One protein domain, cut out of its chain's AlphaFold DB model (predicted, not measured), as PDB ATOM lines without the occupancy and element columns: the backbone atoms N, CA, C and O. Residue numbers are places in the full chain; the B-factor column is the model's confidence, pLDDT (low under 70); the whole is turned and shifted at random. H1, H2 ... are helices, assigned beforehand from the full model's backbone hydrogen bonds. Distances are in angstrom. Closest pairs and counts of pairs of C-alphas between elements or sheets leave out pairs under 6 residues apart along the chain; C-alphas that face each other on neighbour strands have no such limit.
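Overview. This is residues 355 to 411 of the 718 residues of an uncharacterized protein of Candidatus Lokiarchaeota archaeon Loki_b31 (UniProt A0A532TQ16). A long helix, H1, runs roughly along the longest axis of a small helical group; residues 370 to 376 fold back beside it to a short helix, H2, near its first half, and a third helix, H3, packs on H2 and on residues 357 to 361 of H1. After a sharp turn at residue 402, a short last helix, H4, comes near H1, steeply tilted to H3. The printed part has 57 residues with four named helices, in the order H1, H2, H3, H4, and no named strand; the class is all helix. It is compact, with a radius of gyration of the C-alphas of 10.6 A, and only just elongated, with spans of 31 by 20 by 19 A.

Arrangement. H1, residues 355 to 369, and H2, residues 377 to 384, are close but not clearly touching; their closest C-alphas are those of Glu 360 and Ile 380, 7.7 A apart. They run opposite ways at a steep tilt of 54 degrees. H3, residues 391 to 401, touches H2, and the closest C-alphas are those of Trp 381 and Gln 391, 6.1 A apart. H2 and H3 are about perpendicular, but only just, at 71 degrees. H3 also touches H1, which meets it with residues 357 to 361 alone; the closest C-alphas, of Phe 358 and Val 398, are 7.5 A apart. H1 and H3 are likewise only just about perpendicular, at 71 degrees. H4, residues 403 to 409, is close to H3 but not clearly touching, with the C-alphas of Lys 399 and Tyr 406 the closest at 6.4 A. H3 and H4 run opposite ways at a steep tilt of 65 degrees. H1 and H4 are near each other, with 5 pairs of C-alphas within 10 A, while H2 and H4 are apart. In H2 and H3 every O i to N i+4 pair is within hydrogen-bond range; in H1 it is 10 of 11 and in H4 2 of 3.

Along the chain. H1 begins at C-alpha 355, (-31.659, 16.421, 24.652), and measures 21.0 A from first to last C-alpha, ending at C-alpha 369, (-34.437, 28.382, 7.667). H2, from Leu 377 to Ser 384, measures 10.6 A. H3, from Gln 391 to Arg 401, measures 15.8 A. H4, from Phe 403, measures 10.4 A and ends at C-alpha 409, (-30.721, 34.728, 15.950).

Size, cuts and confidence. The two C-alphas farthest apart are those of Gly 371 and Asp 387, 30.7 A. The printed part has no cut. The link from H3 to H4 is tight, those from H1 to H2 and from H2 to H3 are short, and there is no long link. The mean pLDDT of the printed part is 81.0; residues 371, 407 to 408 and 411 of this model are under 70.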
ATOM      1  N   GLU A 355     -31.131  16.821  25.961       84.06
ATOM      2  CA  GLU A 355     -31.659  16.421  24.652       84.06
ATOM      3  C   GLU A 355     -33.000  17.087  24.333       84.06
ATOM      4  O   GLU A 355     -33.179  17.624  23.238       84.06
ATOM      5  N   LYS A 356     -33.919  17.167  25.306       86.12
ATOM      6  CA  LYS A 356     -35.187  17.899  25.134       86.12
ATOM      7  C   LYS A 356     -34.965  19.380  24.810       86.12
ATOM      8  O   LYS A 356     -35.634  19.916  23.925       86.12
ATOM      9  N   ILE A 357     -34.004  20.033  25.471       87.06
ATOM     10  CA  ILE A 357     -33.635  21.430  25.182       87.06
ATOM     11  C   ILE A 357     -33.099  21.561  23.755       87.06
ATOM     12  O   ILE A 357     -33.496  22.477  23.033       87.06
ATOM     13  N   PHE A 358     -32.228  20.647  23.325       89.62
ATOM     14  CA  PHE A 358     -31.674  20.676  21.973       89.62
ATOM     15  C   PHE A 358     -32.743  20.471  20.898       89.62
ATOM     16  O   PHE A 358     -32.722  21.184  19.896       89.62
ATOM     17  N   ASN A 359     -33.717  19.589  21.128       87.31
ATOM     18  CA  ASN A 359     -34.812  19.340  20.190       87.31
ATOM     19  C   ASN A 359     -35.778  20.532  20.073       87.31
ATOM     20  O   ASN A 359     -36.211  20.879  18.973       87.31
ATOM     21  N   GLU A 360     -36.121  21.187  21.184       87.62
ATOM     22  CA  GLU A 360     -36.996  22.370  21.164       87.62
ATOM     23  C   GLU A 360     -36.302  23.567  20.494       87.62
ATOM     24  O   GLU A 360     -36.870  24.221  19.620       87.62
ATOM     25  N   VAL A 361     -35.036  23.817  20.836       87.94
ATOM     26  CA  VAL A 361     -34.256  24.915  20.244       87.94
ATOM     27  C   VAL A 361     -33.934  24.638  18.772       87.94
ATOM     28  O   VAL A 361     -34.009  25.553  17.953       87.94
ATOM     29  N   GLY A 362     -33.655  23.383  18.412       85.62
ATOM     30  CA  GLY A 362     -33.455  22.947  17.030       85.62
ATOM     31  C   GLY A 362     -34.666  23.241  16.141       85.62
ATOM     32  O   GLY A 362     -34.503  23.825  15.069       85.62
ATOM     33  N   ARG A 363     -35.888  22.959  16.619       85.94
ATOM     34  CA  ARG A 363     -37.137  23.289  15.902       85.94
ATOM     35  C   ARG A 363     -37.299  24.788  15.651       85.94
ATOM     36  O   ARG A 363     -37.742  25.198  14.578       85.94
ATOM     37  N   GLU A 364     -36.922  25.625  16.613       88.31
ATOM     38  CA  GLU A 364     -36.974  27.083  16.450       88.31
ATOM     39  C   GLU A 364     -35.909  27.602  15.469       88.31
ATOM     40  O   GLU A 364     -36.170  28.540  14.716       88.31
ATOM     41  N   ILE A 365     -34.742  26.957  15.401       83.38
ATOM     42  CA  ILE A 365     -33.716  27.254  14.390       83.38
ATOM     43  C   ILE A 365     -34.208  26.865  12.985       83.38
ATOM     44  O   ILE A 365     -34.004  27.617  12.030       83.38
ATOM     45  N   GLU A 366     -34.891  25.728  12.832       79.94
ATOM     46  CA  GLU A 366     -35.447  25.311  11.537       79.94
ATOM     47  C   GLU A 366     -36.530  26.255  11.012       79.94
ATOM     48  O   GLU A 366     -36.593  26.508   9.806       79.94
ATOM     49  N   LYS A 367     -37.347  26.840  11.897       81.31
ATOM     50  CA  LYS A 367     -38.337  27.858  11.508       81.31
ATOM     51  C   LYS A 367     -37.688  29.034  10.782       81.31
ATOM     52  O   LYS A 367     -38.227  29.496   9.782       81.31
ATOM     53  N   ILE A 368     -36.497  29.453  11.203       73.88
ATOM     54  CA  ILE A 368     -35.760  30.545  10.550       73.88
ATOM     55  C   ILE A 368     -35.268  30.148   9.168       73.88
ATOM     56  O   ILE A 368     -35.344  30.960   8.248       73.88
ATOM     57  N   LYS A 369     -34.812  28.900   8.993       72.88
ATOM     58  CA  LYS A 369     -34.437  28.382   7.667       72.88
ATOM     59  C   LYS A 369     -35.627  28.398   6.699       72.88
ATOM     60  O   LYS A 369     -35.429  28.576   5.504       72.88
ATOM     61  N   LYS A 370     -36.853  28.287   7.222       75.12
ATOM     62  CA  LYS A 370     -38.124  28.408   6.485       75.12
ATOM     63  C   LYS A 370     -38.678  29.847   6.430       75.12
ATOM     64  O   LYS A 370     -39.818  30.044   6.028       75.12
ATOM     65  N   GLY A 371     -37.909  30.858   6.853       68.62
ATOM     66  CA  GLY A 371     -38.305  32.275   6.832       68.62
ATOM     67  C   GLY A 371     -39.288  32.703   7.932       68.62
ATOM     68  O   GLY A 371     -39.764  33.839   7.927       68.62
ATOM     69  N   LEU A 372     -39.589  31.824   8.889       71.75
ATOM     70  CA  LEU A 372     -40.518  32.074   9.991       71.75
ATOM     71  C   LEU A 372     -39.797  32.640  11.222       71.75
ATOM     72  O   LEU A 372     -38.614  32.393  11.463       71.75
ATOM     73  N   LYS A 373     -40.532  33.407  12.036       75.31
ATOM     74  CA  LYS A 373     -39.987  34.050  13.238       75.31
ATOM     75  C   LYS A 373     -39.871  33.039  14.394       75.31
ATOM     76  O   LYS A 373     -40.887  32.450  14.762       75.31
ATOM     77  N   PRO A 374     -38.686  32.876  15.008       82.62
ATOM     78  CA  PRO A 374     -38.489  31.955  16.119       82.62
ATOM     79  C   PRO A 374     -39.015  32.558  17.426       82.62
ATOM     80  O   PRO A 374     -39.075  33.784  17.602       82.62
ATOM     81  N   LYS A 375     -39.330  31.699  18.393       84.38
ATOM     82  CA  LYS A 375     -39.556  32.104  19.783       84.38
ATOM     83  C   LYS A 375     -38.264  32.652  20.403       84.38
ATOM     84  O   LYS A 375     -37.146  32.300  20.024       84.38
ATOM     85  N   SER A 376     -38.403  33.533  21.395       84.75
ATOM     86  CA  SER A 376     -37.259  33.955  22.210       84.75
ATOM     87  C   SER A 376     -36.866  32.849  23.192       84.75
ATOM     88  O   SER A 376     -37.726  32.108  23.665       84.75
ATOM     89  N   LEU A 377     -35.589  32.785  23.581       82.75
ATOM     90  CA  LEU A 377     -35.123  31.824  24.593       82.75
ATOM     91  C   LEU A 377     -35.844  31.976  25.939       82.75
ATOM     92  O   LEU A 377     -36.089  30.990  26.623       82.75
ATOM     93  N   ALA A 378     -36.250  33.198  26.297       82.25
ATOM     94  CA  ALA A 378     -37.072  33.446  27.481       82.25
ATOM     95  C   ALA A 378     -38.467  32.810  27.372       82.25
ATOM     96  O   ALA A 378     -39.013  32.357  28.375       82.25
ATOM     97  N   LYS A 379     -39.043  32.778  26.162       85.38
ATOM     98  CA  LYS A 379     -40.338  32.146  25.917       85.38
ATOM     99  C   LYS A 379     -40.226  30.625  25.833       85.38
ATOM    100  O   LYS A 379     -41.061  29.957  26.416       85.38
ATOM    101  N   ILE A 380     -39.180  30.086  25.207       87.88
ATOM    102  CA  ILE A 380     -38.902  28.636  25.205       87.88
ATOM    103  C   ILE A 380     -38.719  28.128  26.642       87.88
ATOM    104  O   ILE A 380     -39.301  27.121  27.028       87.88
ATOM    105  N   TRP A 381     -37.964  28.867  27.461       91.56
ATOM    106  CA  TRP A 381     -37.797  28.548  28.876       91.56
ATOM    107  C   TRP A 381     -39.133  28.534  29.625       91.56
ATOM    108  O   TRP A 381     -39.448  27.546  30.279       91.56
ATOM    109  N   ARG A 382     -39.937  29.591  29.476       86.75
ATOM    110  CA  ARG A 382     -41.245  29.707  30.133       86.75
ATOM    111  C   ARG A 382     -42.227  28.618  29.704       86.75
ATOM    112  O   ARG A 382     -42.962  28.111  30.534       86.75
ATOM    113  N   ASP A 383     -42.244  28.288  28.415       86.75
ATOM    114  CA  ASP A 383     -43.222  27.364  27.842       86.75
ATOM    115  C   ASP A 383     -42.891  25.888  28.163       86.75
ATOM    116  O   ASP A 383     -43.791  25.055  28.110       86.75
ATOM    117  N   SER A 384     -41.626  25.525  28.435       85.19
ATOM    118  CA  SER A 384     -41.231  24.099  28.481       85.19
ATOM    119  C   SER A 384     -40.201  23.704  29.544       85.19
ATOM    120  O   SER A 384     -39.998  22.512  29.758       85.19
ATOM    121  N   PHE A 385     -39.528  24.655  30.203       87.12
ATOM    122  CA  PHE A 385     -38.384  24.345  31.076       87.12
ATOM    123  C   PHE A 385     -38.340  25.142  32.387       87.12
ATOM    124  O   PHE A 385     -37.373  25.000  33.137       87.12
ATOM    125  N   GLN A 386     -39.350  25.969  32.673       85.81
ATOM    126  CA  GLN A 386     -39.373  26.851  33.843       85.81
ATOM    127  C   GLN A 386     -39.325  26.078  35.164       85.81
ATOM    128  O   GLN A 386     -38.630  26.511  36.082       85.81
ATOM    129  N   ASP A 387     -39.976  24.916  35.214       78.62
ATOM    130  CA  ASP A 387     -40.034  24.061  36.405       78.62
ATOM    131  C   ASP A 387     -38.869  23.059  36.482       78.62
ATOM    132  O   ASP A 387     -38.724  22.344  37.469       78.62
ATOM    133  N   VAL A 388     -38.019  23.002  35.446       77.50
ATOM    134  CA  VAL A 388     -36.958  21.985  35.305       77.50
ATOM    135  C   VAL A 388     -35.564  22.587  35.477       77.50
ATOM    136  O   VAL A 388     -34.706  21.994  36.127       77.50
ATOM    137  N   ILE A 389     -35.301  23.764  34.898       82.38
ATOM    138  CA  ILE A 389     -33.991  24.425  34.974       82.38
ATOM    139  C   ILE A 389     -34.127  25.943  35.047       82.38
ATOM    140  O   ILE A 389     -35.100  26.524  34.584       82.38
ATOM    141  N   SER A 390     -33.108  26.630  35.568       84.00
ATOM    142  CA  SER A 390     -33.088  28.095  35.533       84.00
ATOM    143  C   SER A 390     -32.901  28.624  34.104       84.00
ATOM    144  O   SER A 390     -32.177  28.040  33.291       84.00
ATOM    145  N   GLN A 391     -33.470  29.798  33.815       81.81
ATOM    146  CA  GLN A 391     -33.315  30.470  32.519       81.81
ATOM    147  C   GLN A 391     -31.838  30.704  32.157       81.81
ATOM    148  O   GLN A 391     -31.448  30.627  30.991       81.81
ATOM    149  N   LYS A 392     -30.998  30.959  33.170       81.31
ATOM    150  CA  LYS A 392     -29.551  31.145  33.017       81.31
ATOM    151  C   LYS A 392     -28.854  29.851  32.582       81.31
ATOM    152  O   LYS A 392     -27.973  29.905  31.729       81.31
ATOM    153  N   HIS A 393     -29.256  28.702  33.123       80.44
ATOM    154  CA  HIS A 393     -28.706  27.410  32.711       80.44
ATOM    155  C   HIS A 393     -29.147  27.022  31.296       80.44
ATOM    156  O   HIS A 393     -28.299  26.598  30.517       80.44
ATOM    157  N   LEU A 394     -30.412  27.263  30.920       85.44
ATOM    158  CA  LEU A 394     -30.879  27.049  29.541       85.44
ATOM    159  C   LEU A 394     -30.051  27.874  28.548       85.44
ATOM    160  O   LEU A 394     -29.596  27.361  27.528       85.44
ATOM    161  N   LEU A 395     -29.804  29.146  28.875       82.88
ATOM    162  CA  LEU A 395     -28.996  30.038  28.049       82.88
ATOM    163  C   LEU A 395     -27.559  29.526  27.871       82.88
ATOM    164  O   LEU A 395     -27.039  29.572  26.760       82.88
ATOM    165  N   ASN A 396     -26.930  29.027  28.937       81.56
ATOM    166  CA  ASN A 396     -25.574  28.481  28.861       81.56
ATOM    167  C   ASN A 396     -25.520  27.207  28.001       81.56
ATOM    168  O   ASN A 396     -24.680  27.130  27.111       81.56
ATOM    169  N   ILE A 397     -26.464  26.275  28.182       82.19
ATOM    170  CA  ILE A 397     -26.549  25.027  27.399       82.19
ATOM    171  C   ILE A 397     -26.719  25.319  25.900       82.19
ATOM    172  O   ILE A 397     -26.063  24.708  25.056       82.19
ATOM    173  N   VAL A 398     -27.572  26.289  25.554       83.06
ATOM    174  CA  VAL A 398     -27.794  26.688  24.155       83.06
ATOM    175  C   VAL A 398     -26.566  27.380  23.564       83.06
ATOM    176  O   VAL A 398     -26.227  27.119  22.412       83.06
ATOM    177  N   LYS A 399     -25.878  28.233  24.335       82.19
ATOM    178  CA  LYS A 399     -24.637  28.888  23.894       82.19
ATOM    179  C   LYS A 399     -23.502  27.897  23.664       82.19
ATOM    180  O   LYS A 399     -22.755  28.079  22.713       82.19
ATOM    181  N   GLU A 400     -23.387  26.875  24.507       80.62
ATOM    182  CA  GLU A 400     -22.370  25.830  24.364       80.62
ATOM    183  C   GLU A 400     -22.590  24.995  23.097       80.62
ATOM    184  O   GLU A 400     -21.640  24.742  22.362       80.62
ATOM    185  N   ARG A 401     -23.835  24.594  22.799       79.06
ATOM    186  CA  ARG A 401     -24.129  23.708  21.658       79.06
ATOM    187  C   ARG A 401     -24.334  24.439  20.328       79.06
ATOM    188  O   ARG A 401     -23.950  23.915  19.289       79.06
ATOM    189  N   PHE A 402     -24.947  25.622  20.341       80.62
ATOM    190  CA  PHE A 402     -25.365  26.358  19.139       80.62
ATOM    191  C   PHE A 402     -24.702  27.738  19.031       80.62
ATOM    192  O   PHE A 402     -25.331  28.691  18.569       80.62
ATOM    193  N   PHE A 403     -23.441  27.859  19.454       75.62
ATOM    194  CA  PHE A 403     -22.705  29.125  19.556       75.62
ATOM    195  C   PHE A 403     -22.825  30.036  18.318       75.62
ATOM    196  O   PHE A 403     -23.233  31.194  18.428       75.62
ATOM    197  N   GLU A 404     -22.535  29.517  17.122       71.12
ATOM    198  CA  GLU A 404     -22.519  30.321  15.890       71.12
ATOM    199  C   GLU A 404     -23.908  30.807  15.456       71.12
ATOM    200  O   GLU A 404     -24.070  31.898  14.903       71.12
ATOM    201  N   ILE A 405     -24.921  29.977  15.693       73.19
ATOM    202  CA  ILE A 405     -26.310  30.241  15.319       73.19
ATOM    203  C   ILE A 405     -26.962  31.177  16.346       73.19
ATOM    204  O   ILE A 405     -27.735  32.067  15.982       73.19
ATOM    205  N   TYR A 406     -26.589  31.036  17.619       76.38
ATOM    206  CA  TYR A 406     -27.055  31.873  18.717       76.38
ATOM    207  C   TYR A 406     -26.804  33.362  18.448       76.38
ATOM    208  O   TYR A 406     -27.736  34.161  18.545       76.38
ATOM    209  N   GLU A 407     -25.591  33.740  18.033       69.88
ATOM    210  CA  GLU A 407     -25.238  35.145  17.773       69.88
ATOM    211  C   GLU A 407     -26.010  35.764  16.596       69.88
ATOM    212  O   GLU A 407     -26.229  36.979  16.563       69.88
ATOM    213  N   LYS A 408     -26.455  34.936  15.642       69.88
ATOM    214  CA  LYS A 408     -27.231  35.369  14.471       69.88
ATOM    215  C   LYS A 408     -28.712  35.574  14.793       69.88
ATOM    216  O   LYS A 408     -29.326  36.477  14.234       69.88
ATOM    217  N   ILE A 409     -29.277  34.745  15.670       71.44
ATOM    218  CA  ILE A 409     -30.721  34.728  15.950       71.44
ATOM    219  C   ILE A 409     -31.072  35.526  17.207       71.44
ATOM    220  O   ILE A 409     -31.985  36.350  17.190       71.44
ATOM    221  N   TRP A 410     -30.373  35.257  18.309       76.62
ATOM    222  CA  TRP A 410     -30.682  35.796  19.637       76.62
ATOM    223  C   TRP A 410     -29.585  36.730  20.171       76.62
ATOM    224  O   TRP A 410     -29.756  37.318  21.238       76.62
ATOM    225  N   GLY A 411     -28.482  36.884  19.432       63.88
ATOM    226  CA  GLY A 411     -27.388  37.798  19.741       63.88
ATOM    227  C   GLY A 411     -27.616  39.238  19.275       63.88
ATOM    228  O   GLY A 411     -28.498  39.563  18.479       63.88
TER     229      GLY A 411